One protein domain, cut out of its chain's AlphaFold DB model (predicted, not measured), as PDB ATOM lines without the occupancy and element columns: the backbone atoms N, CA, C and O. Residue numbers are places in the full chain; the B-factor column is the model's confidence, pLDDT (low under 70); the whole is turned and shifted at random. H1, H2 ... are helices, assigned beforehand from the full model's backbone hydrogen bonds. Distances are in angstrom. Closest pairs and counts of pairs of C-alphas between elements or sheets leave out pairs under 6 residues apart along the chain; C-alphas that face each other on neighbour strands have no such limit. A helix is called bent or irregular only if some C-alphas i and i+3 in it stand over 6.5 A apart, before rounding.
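Overview. This is residues 629 to 682 of the 714 residues of an uncharacterized protein of Bryobacteraceae bacterium (UniProt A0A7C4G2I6). The model is a flat helical hairpin with a short third helix set at one end: the long helix H1 is followed by H2, which folds back along part of it, and H3 turns steeply away near the first residues of H2. H2 has H1 on one side and H3 on the other, and H1 and H3 stay apart. The printed part has 54 residues with three named helices, in the order H1, H2, H3, and no named strand; the class is all helix. The whole is only just compact, close to loose, with a radius of gyration of the C-alphas of 11.6 A. The C-alphas span 33 by 25 by 13 A, an outline that is only just flat.

Arrangement. The longest helix is H1, residues 629 to 650, with a kink of 27 degrees near residue 644. H2, residues 656 to 667, touches H1, with 19 pairs of C-alphas within 8 A. Their closest C-alphas are those of Leu 634 and Ala 667, 4.8 A apart. The lines of H1 and H2 stand at a shallow tilt of 20 degrees, and the two run opposite ways, a helical hairpin. H3, residues 673 to 682, touches H2, which meets it with residues 657 to 661 alone. The closest C-alphas of H2 and H3 are those of Ala 657 and Ile 673, 6.3 A apart. H2 and H3 stand at a steep tilt of 62 degrees and run opposite ways. H1 and H3 are apart. In H2 and H3 every O i to N i+4 pair is within hydrogen-bond range; in H1 it is 17 of 18.

Along the chain. H1 runs from Arg 629, whose C-alpha is at (43.363, 10.449, 40.967), to Asp 650, with its C-alpha at (30.094, -16.547, 50.016), 31.4 A from first to last C-alpha. H2 runs from Asp 656 to Ala 667 and measures 16.3 A. H3 runs from Ile 673 to Ala 682, 14.0 A, and its last C-alpha is at (43.765, -23.208, 33.567). None of the three helices is bent.

Size, cuts and confidence. The two C-alphas farthest apart are those of Arg 629 and Ala 682, 34.5 A, the first and last printed residues. The printed part has no cut. Both links, H1 to H2 and H2 to H3, are tight, with 5 residues each. The mean pLDDT of the printed part is 83.5. Confidence is low, under 70, at residues 629 to 631, which belong to H1, and at residues 668 and 670, which lie in the link between H2 and H3.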
ATOM      1  N   ARG A 629      44.321  10.449  39.857       60.03
ATOM      2  CA  ARG A 629      43.363  10.449  40.967       60.03
ATOM      3  C   ARG A 629      42.109   9.639  40.658       60.03
ATOM      4  O   ARG A 629      41.544   9.068  41.592       60.03
ATOM      5  N   ASP A 630      41.706   9.545  39.392       62.94
ATOM      6  CA  ASP A 630      40.620   8.643  39.002       62.94
ATOM      7  C   ASP A 630      41.029   7.203  39.294       62.94
ATOM      8  O   ASP A 630      40.247   6.480  39.897       62.94
ATOM      9  N   ASN A 631      42.293   6.841  39.071       69.25
ATOM     10  CA  ASN A 631      42.815   5.526  39.455       69.25
ATOM     11  C   ASN A 631      42.737   5.279  40.969       69.25
ATOM     12  O   ASN A 631      42.371   4.187  41.393       69.25
ATOM     13  N   VAL A 632      43.019   6.286  41.806       72.62
ATOM     14  CA  VAL A 632      42.859   6.169  43.270       72.62
ATOM     15  C   VAL A 632      41.382   6.027  43.655       72.62
ATOM     16  O   VAL A 632      41.043   5.197  44.494       72.62
ATOM     17  N   SER A 633      40.492   6.807  43.039       73.19
ATOM     18  CA  SER A 633      39.046   6.739  43.287       73.19
ATOM     19  C   SER A 633      38.442   5.405  42.832       73.19
ATOM     20  O   SER A 633      37.669   4.794  43.572       73.19
ATOM     21  N   LEU A 634      38.826   4.922  41.648       77.81
ATOM     22  CA  LEU A 634      38.456   3.617  41.098       77.81
ATOM     23  C   LEU A 634      39.021   2.490  41.961       77.81
ATOM     24  O   LEU A 634      38.289   1.576  42.313       77.81
ATOM     25  N   SER A 635      40.273   2.598  42.412       78.69
ATOM     26  CA  SER A 635      40.889   1.634  43.332       78.69
ATOM     27  C   SER A 635      40.143   1.555  44.665       78.69
ATOM     28  O   SER A 635      39.799   0.463  45.116       78.69
ATOM     29  N   LEU A 636      39.813   2.699  45.277       83.50
ATOM     30  CA  LEU A 636      39.022   2.748  46.510       83.50
ATOM     31  C   LEU A 636      37.608   2.193  46.297       83.50
ATOM     32  O   LEU A 636      37.106   1.447  47.138       83.50
ATOM     33  N   SER A 637      36.972   2.520  45.171       82.94
ATOM     34  CA  SER A 637      35.640   2.017  44.815       82.94
ATOM     35  C   SER A 637      35.651   0.501  44.609       82.94
ATOM     36  O   SER A 637      34.811  -0.196  45.178       82.94
ATOM     37  N   ALA A 638      36.639  -0.012  43.873       86.44
ATOM     38  CA  ALA A 638      36.867  -1.433  43.648       86.44
ATOM     39  C   ALA A 638      37.159  -2.172  44.962       86.44
ATOM     40  O   ALA A 638      36.567  -3.217  45.213       86.44
ATOM     41  N   ALA A 639      37.996  -1.619  45.843       86.81
ATOM     42  CA  ALA A 639      38.294  -2.214  47.146       86.81
ATOM     43  C   ALA A 639      37.050  -2.284  48.050       86.81
ATOM     44  O   ALA A 639      36.777  -3.323  48.660       86.81
ATOM     45  N   ASN A 640      36.264  -1.204  48.098       89.06
ATOM     46  CA  ASN A 640      35.038  -1.140  48.891       89.06
ATOM     47  C   ASN A 640      33.981  -2.126  48.374       89.06
ATOM     48  O   ASN A 640      33.410  -2.884  49.162       89.06
ATOM     49  N   ILE A 641      33.737  -2.159  47.057       89.75
ATOM     50  CA  ILE A 641      32.738  -3.064  46.480       89.75
ATOM     51  C   ILE A 641      33.200  -4.521  46.523       89.75
ATOM     52  O   ILE A 641      32.383  -5.396  46.787       89.75
ATOM     53  N   ALA A 642      34.496  -4.802  46.343       90.12
ATOM     54  CA  ALA A 642      35.032  -6.160  46.415       90.12
ATOM     55  C   ALA A 642      34.767  -6.792  47.786       90.12
ATOM     56  O   ALA A 642      34.486  -7.986  47.866       90.12
ATOM     57  N   SER A 643      34.789  -6.001  48.866       89.75
ATOM     58  CA  SER A 643      34.399  -6.504  50.183       89.75
ATOM     59  C   SER A 643      32.934  -6.939  50.230       89.75
ATOM     60  O   SER A 643      32.653  -8.026  50.717       89.75
ATOM     61  N   VAL A 644      32.020  -6.135  49.679       92.12
ATOM     62  CA  VAL A 644      30.582  -6.455  49.630       92.12
ATOM     63  C   VAL A 644      30.309  -7.655  48.719       92.12
ATOM     64  O   VAL A 644      29.504  -8.522  49.051       92.12
ATOM     65  N   LEU A 645      30.988  -7.732  47.574       91.56
ATOM     66  CA  LEU A 645      30.803  -8.809  46.604       91.56
ATOM     67  C   LEU A 645      31.316 -10.153  47.123       91.56
ATOM     68  O   LEU A 645      30.678 -11.163  46.846       91.56
ATOM     69  N   ARG A 646      32.396 -10.173  47.918       90.50
ATOM     70  CA  ARG A 646      32.841 -11.389  48.623       90.50
ATOM     71  C   ARG A 646      31.744 -11.936  49.530       90.50
ATOM     72  O   ARG A 646      31.391 -13.100  49.401       90.50
ATOM     73  N   ASP A 647      31.124 -11.083  50.345       90.56
ATOM     74  CA  ASP A 647      30.038 -11.509  51.236       90.56
ATOM     75  C   ASP A 647      28.822 -12.047  50.456       90.56
ATOM     76  O   ASP A 647      28.188 -13.019  50.873       90.56
ATOM     77  N   LEU A 648      28.477 -11.427  49.320       91.31
ATOM     78  CA  LEU A 648      27.395 -11.900  48.447       91.31
ATOM     79  C   LEU A 648      27.736 -13.233  47.774       91.31
ATOM     80  O   LEU A 648      26.864 -14.100  47.649       91.31
ATOM     81  N   ARG A 649      28.995 -13.408  47.361       90.88
ATOM     82  CA  ARG A 649      29.487 -14.631  46.729       90.88
ATOM     83  C   ARG A 649      29.539 -15.794  47.716       90.88
ATOM     84  O   ARG A 649      29.037 -16.869  47.390       90.88
ATOM     85  N   ASP A 650      30.036 -15.560  48.929       90.88
ATOM     86  CA  ASP A 650      30.094 -16.547  50.016       90.88
ATOM     87  C   ASP A 650      28.691 -17.020  50.425       90.88
ATOM     88  O   ASP A 650      28.474 -18.191  50.737       90.88
ATOM     89  N   ARG A 651      27.694 -16.128  50.346       93.31
ATOM     90  CA  ARG A 651      26.269 -16.453  50.546       93.31
ATOM     91  C   ARG A 651      25.601 -17.096  49.327       93.31
ATOM     92  O   ARG A 651      24.403 -17.359  49.375       93.31
ATOM     93  N   SER A 652      26.347 -17.346  48.250       89.44
ATOM     94  CA  SER A 652      25.855 -17.921  46.990       89.44
ATOM     95  C   SER A 652      24.721 -17.119  46.329       89.44
ATOM     96  O   SER A 652      23.873 -17.689  45.649       89.44
ATOM     97  N   LEU A 653      24.694 -15.795  46.529       91.69
ATOM     98  CA  LEU A 653      23.709 -14.897  45.907       91.69
ATOM     99  C   LEU A 653      24.139 -14.411  44.516       91.69
ATOM    100  O   LEU A 653      23.292 -14.011  43.721       91.69
ATOM    101  N   ILE A 654      25.443 -14.441  44.237       92.44
ATOM    102  CA  ILE A 654      26.055 -14.147  42.935       92.44
ATOM    103  C   ILE A 654      27.081 -15.236  42.597       92.44
ATOM    104  O   ILE A 654      27.558 -15.935  43.497       92.44
ATOM    105  N   ASP A 655      27.423 -15.387  41.319       88.94
ATOM    106  CA  ASP A 655      28.469 -16.296  40.841       88.94
ATOM    107  C   ASP A 655      29.823 -15.577  40.659       88.94
ATOM    108  O   ASP A 655      29.940 -14.360  40.836       88.94
ATOM    109  N   ASP A 656      30.881 -16.338  40.349       88.19
ATOM    110  CA  ASP A 656      32.235 -15.787  40.164       88.19
ATOM    111  C   ASP A 656      32.308 -14.828  38.965       88.19
ATOM    112  O   ASP A 656      33.077 -13.865  38.980       88.19
ATOM    113  N   ALA A 657      31.478 -15.064  37.944       86.88
ATOM    114  CA  ALA A 657      31.388 -14.211  36.768       86.88
ATOM    115  C   ALA A 657      30.819 -12.831  37.116       86.88
ATOM    116  O   ALA A 657      31.431 -11.814  36.785       86.88
ATOM    117  N   GLU A 658      29.696 -12.775  37.832       87.75
ATOM    118  CA  GLU A 658      29.066 -11.523  38.249       87.75
ATOM    119  C   GLU A 658      29.930 -10.765  39.265       87.75
ATOM    120  O   GLU A 658      30.047  -9.538  39.190       87.75
ATOM    121  N   MET A 659      30.613 -11.482  40.165       90.19
ATOM    122  CA  MET A 659      31.576 -10.887  41.093       90.19
ATOM    123  C   MET A 659      32.731 -10.201  40.350       90.19
ATOM    124  O   MET A 659      32.989  -9.018  40.588       90.19
ATOM    125  N   LEU A 660      33.411 -10.903  39.437       88.56
ATOM    126  CA  LEU A 660      34.520 -10.327  38.671       88.56
ATOM    127  C   LEU A 660      34.049  -9.185  37.771       88.56
ATOM    128  O   LEU A 660      34.688  -8.133  37.745       88.56
ATOM    129  N   ARG A 661      32.901  -9.338  37.098       88.56
ATOM    130  CA  ARG A 661      32.306  -8.282  36.269       88.56
ATOM    131  C   ARG A 661      32.136  -6.982  37.043       88.56
ATOM    132  O   ARG A 661      32.472  -5.915  36.534       88.56
ATOM    133  N   LEU A 662      31.589  -7.063  38.255       87.81
ATOM    134  CA  LEU A 662      31.351  -5.887  39.082       87.81
ATOM    135  C   LEU A 662      32.668  -5.304  39.608       87.81
ATOM    136  O   LEU A 662      32.840  -4.093  39.526       87.81
ATOM    137  N   ILE A 663      33.621  -6.126  40.059       87.62
ATOM    138  CA  ILE A 663      34.941  -5.639  40.502       87.62
ATOM    139  C   ILE A 663      35.649  -4.873  39.380       87.62
ATOM    140  O   ILE A 663      36.036  -3.725  39.594       87.62
ATOM    141  N   TYR A 664      35.758  -5.454  38.182       83.50
ATOM    142  CA  TYR A 664      36.406  -4.795  37.044       83.50
ATOM    143  C   TYR A 664      35.659  -3.536  36.604       83.50
ATOM    144  O   TYR A 664      36.280  -2.500  36.381       83.50
ATOM    145  N   ARG A 665      34.319  -3.562  36.612       83.38
ATOM    146  CA  ARG A 665      33.509  -2.372  36.325       83.38
ATOM    147  C   ARG A 665      33.790  -1.222  37.293       83.38
ATOM    148  O   ARG A 665      33.873  -0.078  36.858       83.38
ATOM    149  N   PHE A 666      33.913  -1.497  38.592       81.69
ATOM    150  CA  PHE A 666      34.238  -0.473  39.593       81.69
ATOM    151  C   PHE A 666      35.719  -0.073  39.584       81.69
ATOM    152  O   PHE A 666      36.035   1.040  39.998       81.69
ATOM    153  N   ALA A 667      36.601  -0.938  39.081       78.94
ATOM    154  CA  ALA A 667      37.992  -0.612  38.779       78.94
ATOM    155  C   ALA A 667      38.152   0.201  37.477       78.94
ATOM    156  O   ALA A 667      39.243   0.683  37.205       78.94
ATOM    157  N   GLY A 668      37.076   0.390  36.700       69.56
ATOM    158  CA  GLY A 668      37.084   1.148  35.445       69.56
ATOM    159  C   GLY A 668      37.514   0.337  34.219       69.56
ATOM    160  O   GLY A 668      37.652   0.899  33.138       69.56
ATOM    161  N   GLU A 669      37.685  -0.977  34.354       75.06
ATOM    162  CA  GLU A 669      38.105  -1.857  33.267       75.06
ATOM    163  C   GLU A 669      36.915  -2.598  32.649       75.06
ATOM    164  O   GLU A 669      36.005  -3.073  33.335       75.06
ATOM    165  N   THR A 670      36.936  -2.734  31.322       68.94
ATOM    166  CA  THR A 670      35.997  -3.588  30.586       68.94
ATOM    167  C   THR A 670      36.764  -4.793  30.065       68.94
ATOM    168  O   THR A 670      37.649  -4.646  29.228       68.94
ATOM    169  N   VAL A 671      36.440  -5.979  30.573       77.62
ATOM    170  CA  VAL A 671      37.198  -7.206  30.299       77.62
ATOM    171  C   VAL A 671      36.271  -8.360  29.950       77.62
ATOM    172  O   VAL A 671      35.128  -8.422  30.404       77.62
ATOM    173  N   ASP A 672      36.783  -9.288  29.145       79.50
ATOM    174  CA  ASP A 672      36.091 -10.528  28.809       79.50
ATOM    175  C   ASP A 672      36.185 -11.517  29.980       79.50
ATOM    176  O   ASP A 672      37.186 -12.211  30.180       79.50
ATOM    177  N   ILE A 673      35.121 -11.545  30.779       84.25
ATOM    178  CA  ILE A 673      35.043 -12.319  32.020       84.25
ATOM    179  C   ILE A 673      35.124 -13.821  31.754       84.25
ATOM    180  O   ILE A 673      35.731 -14.541  32.544       84.25
ATOM    181  N   GLU A 674      34.562 -14.312  30.645       79.06
ATOM    182  CA  GLU A 674      34.610 -15.740  30.327       79.06
ATOM    183  C   GLU A 674      36.038 -16.192  30.037       79.06
ATOM    184  O   GLU A 674      36.463 -17.255  30.497       79.06
ATOM    185  N   ASN A 675      36.792 -15.376  29.301       80.31
ATOM    186  CA  ASN A 675      38.192 -15.659  29.015       80.31
ATOM    187  C   ASN A 675      39.065 -15.569  30.273       80.31
ATOM    188  O   ASN A 675      39.920 -16.433  30.469       80.31
ATOM    189  N   ILE A 676      38.816 -14.604  31.165       84.12
ATOM    190  CA  ILE A 676      39.528 -14.501  32.450       84.12
ATOM    191  C   ILE A 676      39.245 -15.707  33.342       84.12
ATOM    192  O   ILE A 676      40.174 -16.279  33.909       84.12
ATOM    193  N   LEU A 677      37.984 -16.128  33.453       84.69
ATOM    194  CA  LEU A 677      37.616 -17.297  34.252       84.69
ATOM    195  C   LEU A 677      38.240 -18.579  33.694       84.69
ATOM    196  O   LEU A 677      38.794 -19.365  34.461       84.69
ATOM    197  N   LYS A 678      38.219 -18.774  32.367       82.94
ATOM    198  CA  LYS A 678      38.889 -19.910  31.710       82.94
ATOM    199  C   LYS A 678      40.399 -19.889  31.952       82.94
ATOM    200  O   LYS A 678      40.972 -20.922  32.289       82.94
ATOM    201  N   ALA A 679      41.038 -18.725  31.826       79.88
ATOM    202  CA  ALA A 679      42.464 -18.562  32.099       79.88
ATOM    203  C   ALA A 679      42.799 -18.828  33.576       79.88
ATOM    204  O   ALA A 679      43.790 -19.494  33.865       79.88
ATOM    205  N   GLY A 680      41.954 -18.373  34.504       80.50
ATOM    206  CA  GLY A 680      42.099 -18.619  35.938       80.50
ATOM    207  C   GLY A 680      41.925 -20.089  36.319       80.50
ATOM    208  O   GLY A 680      42.670 -20.593  37.152       80.50
ATOM    209  N   GLN A 681      41.000 -20.809  35.676       81.06
ATOM    210  CA  GLN A 681      40.826 -22.257  35.862       81.06
ATOM    211  C   GLN A 681      41.987 -23.073  35.278       81.06
ATOM    212  O   GLN A 681      42.325 -24.128  35.809       81.06
ATOM    213  N   ALA A 682      42.592 -22.595  34.186       80.94
ATOM    214  CA  ALA A 682      43.765 -23.208  33.567       80.94
ATOM    215  C   ALA A 682      45.086 -22.843  34.273       80.94
ATOM    216  O   ALA A 682      46.122 -23.446  33.981       80.94
TER     217      ALA A 682